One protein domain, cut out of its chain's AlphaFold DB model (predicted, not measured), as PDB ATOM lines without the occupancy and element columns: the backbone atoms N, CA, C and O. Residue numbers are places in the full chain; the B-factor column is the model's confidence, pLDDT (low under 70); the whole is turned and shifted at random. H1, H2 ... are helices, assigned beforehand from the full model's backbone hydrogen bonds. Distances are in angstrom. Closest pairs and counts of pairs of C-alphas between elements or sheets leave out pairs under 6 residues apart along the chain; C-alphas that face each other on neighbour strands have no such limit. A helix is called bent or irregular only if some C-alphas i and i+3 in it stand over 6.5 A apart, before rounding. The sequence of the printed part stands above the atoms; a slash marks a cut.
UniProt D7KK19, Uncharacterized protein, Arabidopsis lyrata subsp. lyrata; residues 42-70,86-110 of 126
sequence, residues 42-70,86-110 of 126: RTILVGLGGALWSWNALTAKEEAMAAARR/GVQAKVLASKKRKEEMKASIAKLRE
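What this domain is: This is residues 42 to 70 and 86 to 110 of the 126 residues of an uncharacterized protein of Arabidopsis lyrata subsp. lyrata (UniProt D7KK19). Two long helices, H1 and H2, make two bars with a wide empty space between them, and they run in broadly opposite directions. A short non-helical tail, residues 65 to 70, carries on from the end of H1. The printed part has 54 residues, with two named helices in the order H1, H2 and no named strand; the class is all helix. The whole is extended, with a radius of gyration of the C-alphas of 19.3 A, and its outline is flat, with spans of 43 by 40 by 17 A.

How they stand to each other: Begin with H1, residues 42 to 64, and then look at H2, residues 86 to 110: the two are apart, with no C-alpha of the one within 8 A of the other. Residues 42 to 70, of which 42 to 64 belong to H1, stand free, and so does H2. In the backbone, 17 of 19 O i to N i+4 pairs of H1 and 20 of 21 of H2 are within hydrogen-bond range.

Where its parts are: Find C-alpha 42 at (-14.579, -68.511, -12.528); from there H1 runs 31.1 A to C-alpha 64 at (-29.638, -44.364, -25.184), with x and z falling and y rising. Next find C-alpha 86 at (-40.853, -27.414, -1.998), where H2 begins; it runs 36.4 A to C-alpha 110 at (-7.339, -36.333, 9.045), with x and z rising and y falling. Neither helix is bent.

The domain as a whole: The C-alphas farthest apart are those of Arg 69 and Leu 108, 51.3 A. Residues 71 to 85 are not printed, and C-alphas 70 and 86 stand 32.3 A apart across this cut, over which the link from H1 to H2 passes. The mean pLDDT of the printed part is 71.8; look for low confidence, under 70, in 28 residues, among them 59 to 70 and 107 to 110.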
ATOM      1  N   ARG A  42     -13.930 -68.883 -11.259       87.69
ATOM      2  CA  ARG A  42     -14.579 -68.511 -12.528       87.69
ATOM      3  C   ARG A  42     -16.030 -68.103 -12.308       87.69
ATOM      4  O   ARG A  42     -16.466 -67.135 -12.910       87.69
ATOM      5  N   THR A  43     -16.748 -68.770 -11.408       86.25
ATOM      6  CA  THR A  43     -18.130 -68.410 -11.061       86.25
ATOM      7  C   THR A  43     -18.197 -67.032 -10.412       86.25
ATOM      8  O   THR A  43     -19.088 -66.255 -10.740       86.25
ATOM      9  N   ILE A  44     -17.226 -66.686  -9.560       88.25
ATOM     10  CA  ILE A  44     -17.135 -65.333  -8.993       88.25
ATOM     11  C   ILE A  44     -16.860 -64.311 -10.097       88.25
ATOM     12  O   ILE A  44     -17.554 -63.305 -10.170       88.25
ATOM     13  N   LEU A  45     -15.882 -64.560 -10.973       90.44
ATOM     14  CA  LEU A  45     -15.532 -63.622 -12.046       90.44
ATOM     15  C   LEU A  45     -16.675 -63.429 -13.048       90.44
ATOM     16  O   LEU A  45     -16.967 -62.300 -13.429       90.44
ATOM     17  N   VAL A  46     -17.347 -64.510 -13.441       91.25
ATOM     18  CA  VAL A  46     -18.496 -64.465 -14.355       91.25
ATOM     19  C   VAL A  46     -19.698 -63.804 -13.681       91.25
ATOM     20  O   VAL A  46     -20.346 -62.964 -14.297       91.25
ATOM     21  N   GLY A  47     -19.974 -64.116 -12.412       90.44
ATOM     22  CA  GLY A  47     -21.070 -63.504 -11.660       90.44
ATOM     23  C   GLY A  47     -20.861 -62.008 -11.424       90.44
ATOM     24  O   GLY A  47     -21.759 -61.211 -11.681       90.44
ATOM     25  N   LEU A  48     -19.660 -61.607 -10.999       91.69
ATOM     26  CA  LEU A  48     -19.332 -60.207 -10.727       91.69
ATOM     27  C   LEU A  48     -19.209 -59.394 -12.025       91.69
ATOM     28  O   LEU A  48     -19.739 -58.288 -12.111       91.69
ATOM     29  N   GLY A  49     -18.559 -59.955 -13.048       92.00
ATOM     30  CA  GLY A  49     -18.447 -59.339 -14.370       92.00
ATOM     31  C   GLY A  49     -19.806 -59.193 -15.057       92.00
ATOM     32  O   GLY A  49     -20.111 -58.127 -15.587       92.00
ATOM     33  N   GLY A  50     -20.658 -60.217 -14.977       90.19
ATOM     34  CA  GLY A  50     -22.027 -60.178 -15.492       90.19
ATOM     35  C   GLY A  50     -22.902 -59.156 -14.763       90.19
ATOM     36  O   GLY A  50     -23.596 -58.373 -15.413       90.19
ATOM     37  N   ALA A  51     -22.818 -59.090 -13.431       89.25
ATOM     38  CA  ALA A  51     -23.525 -58.085 -12.640       89.25
ATOM     39  C   ALA A  51     -23.103 -56.662 -13.035       89.25
ATOM     40  O   ALA A  51     -23.958 -55.826 -13.323       89.25
ATOM     41  N   LEU A  52     -21.797 -56.402 -13.144       88.69
ATOM     42  CA  LEU A  52     -21.286 -55.086 -13.521       88.69
ATOM     43  C   LEU A  52     -21.672 -54.705 -14.960       88.69
ATOM     44  O   LEU A  52     -22.041 -53.559 -15.216       88.69
ATOM     45  N   TRP A  53     -21.639 -55.657 -15.895       89.19
ATOM     46  CA  TRP A  53     -22.043 -55.420 -17.283       89.19
ATOM     47  C   TRP A  53     -23.547 -55.145 -17.403       89.19
ATOM     48  O   TRP A  53     -23.949 -54.195 -18.071       89.19
ATOM     49  N   SER A  54     -24.379 -55.905 -16.683       81.81
ATOM     50  CA  SER A  54     -25.832 -55.686 -16.641       81.81
ATOM     51  C   SER A  54     -26.213 -54.351 -15.994       81.81
ATOM     52  O   SER A  54     -27.123 -53.678 -16.474       81.81
ATOM     53  N   TRP A  55     -25.478 -53.928 -14.962       83.00
ATOM     54  CA  TRP A  55     -25.667 -52.634 -14.316       83.00
ATOM     55  C   TRP A  55     -25.351 -51.484 -15.276       83.00
ATOM     56  O   TRP A  55     -26.171 -50.587 -15.440       83.00
ATOM     57  N   ASN A  56     -24.214 -51.560 -15.979       80.81
ATOM     58  CA  ASN A  56     -23.849 -50.581 -17.008       80.81
ATOM     59  C   ASN A  56     -24.857 -50.556 -18.168       80.81
ATOM     60  O   ASN A  56     -25.198 -49.486 -18.663       80.81
ATOM     61  N   ALA A  57     -25.372 -51.711 -18.595       77.69
ATOM     62  CA  ALA A  57     -26.390 -51.777 -19.642       77.69
ATOM     63  C   ALA A  57     -27.744 -51.189 -19.196       77.69
ATOM     64  O   ALA A  57     -28.461 -50.612 -20.014       77.69
ATOM     65  N   LEU A  58     -28.103 -51.322 -17.915       71.56
ATOM     66  CA  LEU A  58     -29.326 -50.742 -17.360       71.56
ATOM     67  C   LEU A  58     -29.225 -49.216 -17.244       71.56
ATOM     68  O   LEU A  58     -30.167 -48.527 -17.625       71.56
ATOM     69  N   THR A  59     -28.080 -48.688 -16.801       68.75
ATOM     70  CA  THR A  59     -27.839 -47.235 -16.749       68.75
ATOM     71  C   THR A  59     -27.701 -46.627 -18.146       68.75
ATOM     72  O   THR A  59     -28.230 -45.553 -18.405       68.75
ATOM     73  N   ALA A  60     -27.078 -47.339 -19.090       63.12
ATOM     74  CA  ALA A  60     -26.925 -46.866 -20.467       63.12
ATOM     75  C   ALA A  60     -28.253 -46.808 -21.242       63.12
ATOM     76  O   ALA A  60     -28.381 -46.025 -22.181       63.12
ATOM     77  N   LYS A  61     -29.266 -47.608 -20.877       58.34
ATOM     78  CA  LYS A  61     -30.591 -47.547 -21.520       58.34
ATOM     79  C   LYS A  61     -31.358 -46.262 -21.205       58.34
ATOM     80  O   LYS A  61     -32.154 -45.843 -22.043       58.34
ATOM     81  N   GLU A  62     -31.110 -45.641 -20.052       56.28
ATOM     82  CA  GLU A  62     -31.702 -44.340 -19.716       56.28
ATOM     83  C   GLU A  62     -31.157 -43.233 -20.636       56.28
ATOM     84  O   GLU A  62     -31.908 -42.376 -21.098       56.28
ATOM     85  N   GLU A  63     -29.876 -43.318 -21.002       53.34
ATOM     86  CA  GLU A  63     -29.219 -42.364 -21.904       53.34
ATOM     87  C   GLU A  63     -29.476 -42.676 -23.392       53.34
ATOM     88  O   GLU A  63     -29.692 -41.774 -24.202       53.34
ATOM     89  N   ALA A  64     -29.518 -43.955 -23.781       51.12
ATOM     90  CA  ALA A  64     -29.638 -44.364 -25.184       51.12
ATOM     91  C   ALA A  64     -31.057 -44.209 -25.765       51.12
ATOM     92  O   ALA A  64     -31.204 -43.989 -26.971       51.12
ATOM     93  N   MET A  65     -32.109 -44.258 -24.937       51.75
ATOM     94  CA  MET A  65     -33.483 -43.945 -25.373       51.75
ATOM     95  C   MET A  65     -33.658 -42.467 -25.780       51.75
ATOM     96  O   MET A  65     -34.621 -42.140 -26.476       51.75
ATOM     97  N   ALA A  66     -32.720 -41.581 -25.417       52.66
ATOM     98  CA  ALA A  66     -32.743 -40.163 -25.780       52.66
ATOM     99  C   ALA A  66     -32.092 -39.845 -27.146       52.66
ATOM    100  O   ALA A  66     -32.285 -38.749 -27.668       52.66
ATOM    101  N   ALA A  67     -31.349 -40.778 -27.754       53.16
ATOM    102  CA  ALA A  67     -30.484 -40.484 -28.904       53.16
ATOM    103  C   ALA A  67     -31.090 -40.785 -30.290       53.16
ATOM    104  O   ALA A  67     -30.480 -40.447 -31.302       53.16
ATOM    105  N   ALA A  68     -32.264 -41.425 -30.381       56.09
ATOM    106  CA  ALA A  68     -32.644 -42.092 -31.631       56.09
ATOM    107  C   ALA A  68     -33.730 -41.438 -32.506       56.09
ATOM    108  O   ALA A  68     -33.875 -41.922 -33.627       56.09
ATOM    109  N   ARG A  69     -34.523 -40.418 -32.096       57.31
ATOM    110  CA  ARG A  69     -35.665 -39.989 -32.960       57.31
ATOM    111  C   ARG A  69     -36.042 -38.518 -33.152       57.31
ATOM    112  O   ARG A  69     -36.810 -38.285 -34.081       57.31
ATOM    113  N   ARG A  70     -35.555 -37.519 -32.408       60.94
ATOM    114  CA  ARG A  70     -35.845 -36.084 -32.680       60.94
ATOM    115  C   ARG A  70     -34.711 -35.211 -32.131       60.94
ATOM    116  O   ARG A  70     -34.089 -35.645 -31.162       60.94
ATOM    117  N   GLY A  86     -40.877 -26.937  -3.388       70.12
ATOM    118  CA  GLY A  86     -40.853 -27.414  -1.998       70.12
ATOM    119  C   GLY A  86     -40.256 -28.817  -1.826       70.12
ATOM    120  O   GLY A  86     -39.459 -29.054  -0.913       70.12
ATOM    121  N   VAL A  87     -40.583 -29.750  -2.727       71.56
ATOM    122  CA  VAL A  87     -40.041 -31.122  -2.687       71.56
ATOM    123  C   VAL A  87     -38.541 -31.109  -2.972       71.56
ATOM    124  O   VAL A  87     -37.761 -31.721  -2.239       71.56
ATOM    125  N   GLN A  88     -38.118 -30.355  -3.989       68.12
ATOM    126  CA  GLN A  88     -36.705 -30.214  -4.325       68.12
ATOM    127  C   GLN A  88     -35.921 -29.514  -3.206       68.12
ATOM    128  O   GLN A  88     -34.844 -29.984  -2.843       68.12
ATOM    129  N   ALA A  89     -36.474 -28.468  -2.582       69.19
ATOM    130  CA  ALA A  89     -35.850 -27.794  -1.442       69.19
ATOM    131  C   ALA A  89     -35.624 -28.747  -0.256       69.19
ATOM    132  O   ALA A  89     -34.550 -28.738   0.348       69.19
ATOM    133  N   LYS A  90     -36.581 -29.638   0.035       73.50
ATOM    134  CA  LYS A  90     -36.435 -30.666   1.078       73.50
ATOM    135  C   LYS A  90     -35.356 -31.693   0.735       73.50
ATOM    136  O   LYS A  90     -34.570 -32.076   1.604       73.50
ATOM    137  N   VAL A  91     -35.286 -32.123  -0.525       78.44
ATOM    138  CA  VAL A  91     -34.239 -33.041  -0.999       78.44
ATOM    139  C   VAL A  91     -32.862 -32.381  -0.903       78.44
ATOM    140  O   VAL A  91     -31.925 -33.011  -0.413       78.44
ATOM    141  N   LEU A  92     -32.732 -31.109  -1.288       68.94
ATOM    142  CA  LEU A  92     -31.483 -30.354  -1.161       68.94
ATOM    143  C   LEU A  92     -31.083 -30.142   0.303       68.94
ATOM    144  O   LEU A  92     -29.922 -30.358   0.644       68.94
ATOM    145  N   ALA A  93     -32.026 -29.811   1.187       67.62
ATOM    146  CA  ALA A  93     -31.765 -29.714   2.623       67.62
ATOM    147  C   ALA A  93     -31.294 -31.059   3.206       67.62
ATOM    148  O   ALA A  93     -30.328 -31.116   3.969       67.62
ATOM    149  N   SER A  94     -31.919 -32.168   2.796       69.38
ATOM    150  CA  SER A  94     -31.498 -33.501   3.228       69.38
ATOM    151  C   SER A  94     -30.123 -33.902   2.685       69.38
ATOM    152  O   SER A  94     -29.416 -34.644   3.370       69.38
ATOM    153  N   LYS A  95     -29.750 -33.469   1.474       72.75
ATOM    154  CA  LYS A  95     -28.419 -33.716   0.900       72.75
ATOM    155  C   LYS A  95     -27.347 -32.915   1.639       72.75
ATOM    156  O   LYS A  95     -26.396 -33.517   2.130       72.75
ATOM    157  N   LYS A  96     -27.572 -31.613   1.857       71.06
ATOM    158  CA  LYS A  96     -26.650 -30.735   2.602       71.06
ATOM    159  C   LYS A  96     -26.363 -31.249   4.020       71.06
ATOM    160  O   LYS A  96     -25.203 -31.411   4.383       71.06
ATOM    161  N   ARG A  97     -27.395 -31.674   4.764       67.56
ATOM    162  CA  ARG A  97     -27.230 -32.274   6.107       67.56
ATOM    163  C   ARG A  97     -26.338 -33.526   6.112       67.56
ATOM    164  O   ARG A  97     -25.621 -33.776   7.079       67.56
ATOM    165  N   LYS A  98     -26.390 -34.346   5.055       73.69
ATOM    166  CA  LYS A  98     -25.571 -35.567   4.936       73.69
ATOM    167  C   LYS A  98     -24.136 -35.266   4.493       73.69
ATOM    168  O   LYS A  98     -23.218 -35.991   4.876       73.69
ATOM    169  N   GLU A  99     -23.936 -34.209   3.717       66.12
ATOM    170  CA  GLU A  99     -22.621 -33.780   3.232       66.12
ATOM    171  C   GLU A  99     -21.798 -33.088   4.327       66.12
ATOM    172  O   GLU A  99     -20.612 -33.385   4.471       66.12
ATOM    173  N   GLU A 100     -22.431 -32.279   5.178       68.06
ATOM    174  CA  GLU A 100     -21.787 -31.668   6.350       68.06
ATOM    175  C   GLU A 100     -21.272 -32.731   7.332       68.06
ATOM    176  O   GLU A 100     -20.119 -32.686   7.761       68.06
ATOM    177  N   MET A 101     -22.077 -33.766   7.602       64.12
ATOM    178  CA  MET A 101     -21.664 -34.900   8.436       64.12
ATOM    179  C   MET A 101     -20.452 -35.635   7.843       64.12
ATOM    180  O   MET A 101     -19.528 -36.020   8.563       64.12
ATOM    181  N   LYS A 102     -20.419 -35.801   6.517       73.12
ATOM    182  CA  LYS A 102     -19.296 -36.435   5.819       73.12
ATOM    183  C   LYS A 102     -18.021 -35.587   5.911       73.12
ATOM    184  O   LYS A 102     -16.944 -36.149   6.110       73.12
ATOM    185  N   ALA A 103     -18.137 -34.262   5.826       67.88
ATOM    186  CA  ALA A 103     -17.013 -33.339   5.973       67.88
ATOM    187  C   ALA A 103     -16.436 -33.344   7.401       67.88
ATOM    188  O   ALA A 103     -15.216 -33.376   7.572       67.88
ATOM    189  N   SER A 104     -17.284 -33.404   8.433       62.62
ATOM    190  CA  SER A 104     -16.829 -33.530   9.826       62.62
ATOM    191  C   SER A 104     -16.105 -34.855  10.078       62.62
ATOM    192  O   SER A 104     -15.049 -34.868  10.711       62.62
ATOM    193  N   ILE A 105     -16.618 -35.963   9.535       66.81
ATOM    194  CA  ILE A 105     -15.972 -37.282   9.632       66.81
ATOM    195  C   ILE A 105     -14.621 -37.284   8.904       66.81
ATOM    196  O   ILE A 105     -13.654 -37.848   9.414       66.81
ATOM    197  N   ALA A 106     -14.523 -36.637   7.742       70.81
ATOM    198  CA  ALA A 106     -13.259 -36.494   7.020       70.81
ATOM    199  C   ALA A 106     -12.230 -35.681   7.826       70.81
ATOM    200  O   ALA A 106     -11.092 -36.123   7.981       70.81
ATOM    201  N   LYS A 107     -12.651 -34.562   8.429       67.06
ATOM    202  CA  LYS A 107     -11.793 -33.725   9.282       67.06
ATOM    203  C   LYS A 107     -11.320 -34.454  10.545       67.06
ATOM    204  O   LYS A 107     -10.188 -34.263  10.981       67.06
ATOM    205  N   LEU A 108     -12.159 -35.306  11.138       63.34
ATOM    206  CA  LEU A 108     -11.762 -36.154  12.271       63.34
ATOM    207  C   LEU A 108     -10.786 -37.260  11.850       63.34
ATOM    208  O   LEU A 108      -9.849 -37.554  12.585       63.34
ATOM    209  N   ARG A 109     -10.959 -37.843  10.658       66.31
ATOM    210  CA  ARG A 109     -10.038 -38.853  10.112       66.31
ATOM    211  C   ARG A 109      -8.668 -38.285   9.752       66.31
ATOM    212  O   ARG A 109      -7.675 -38.982   9.921       66.31
ATOM    213  N   GLU A 110      -8.603 -37.040   9.290       63.53
ATOM    214  CA  GLU A 110      -7.339 -36.333   9.045       63.53
ATOM    215  C   GLU A 110      -6.558 -36.118  10.348       63.53
ATOM    216  O   GLU A 110      -5.368 -36.414  10.415       63.53
TER     217      GLU A 110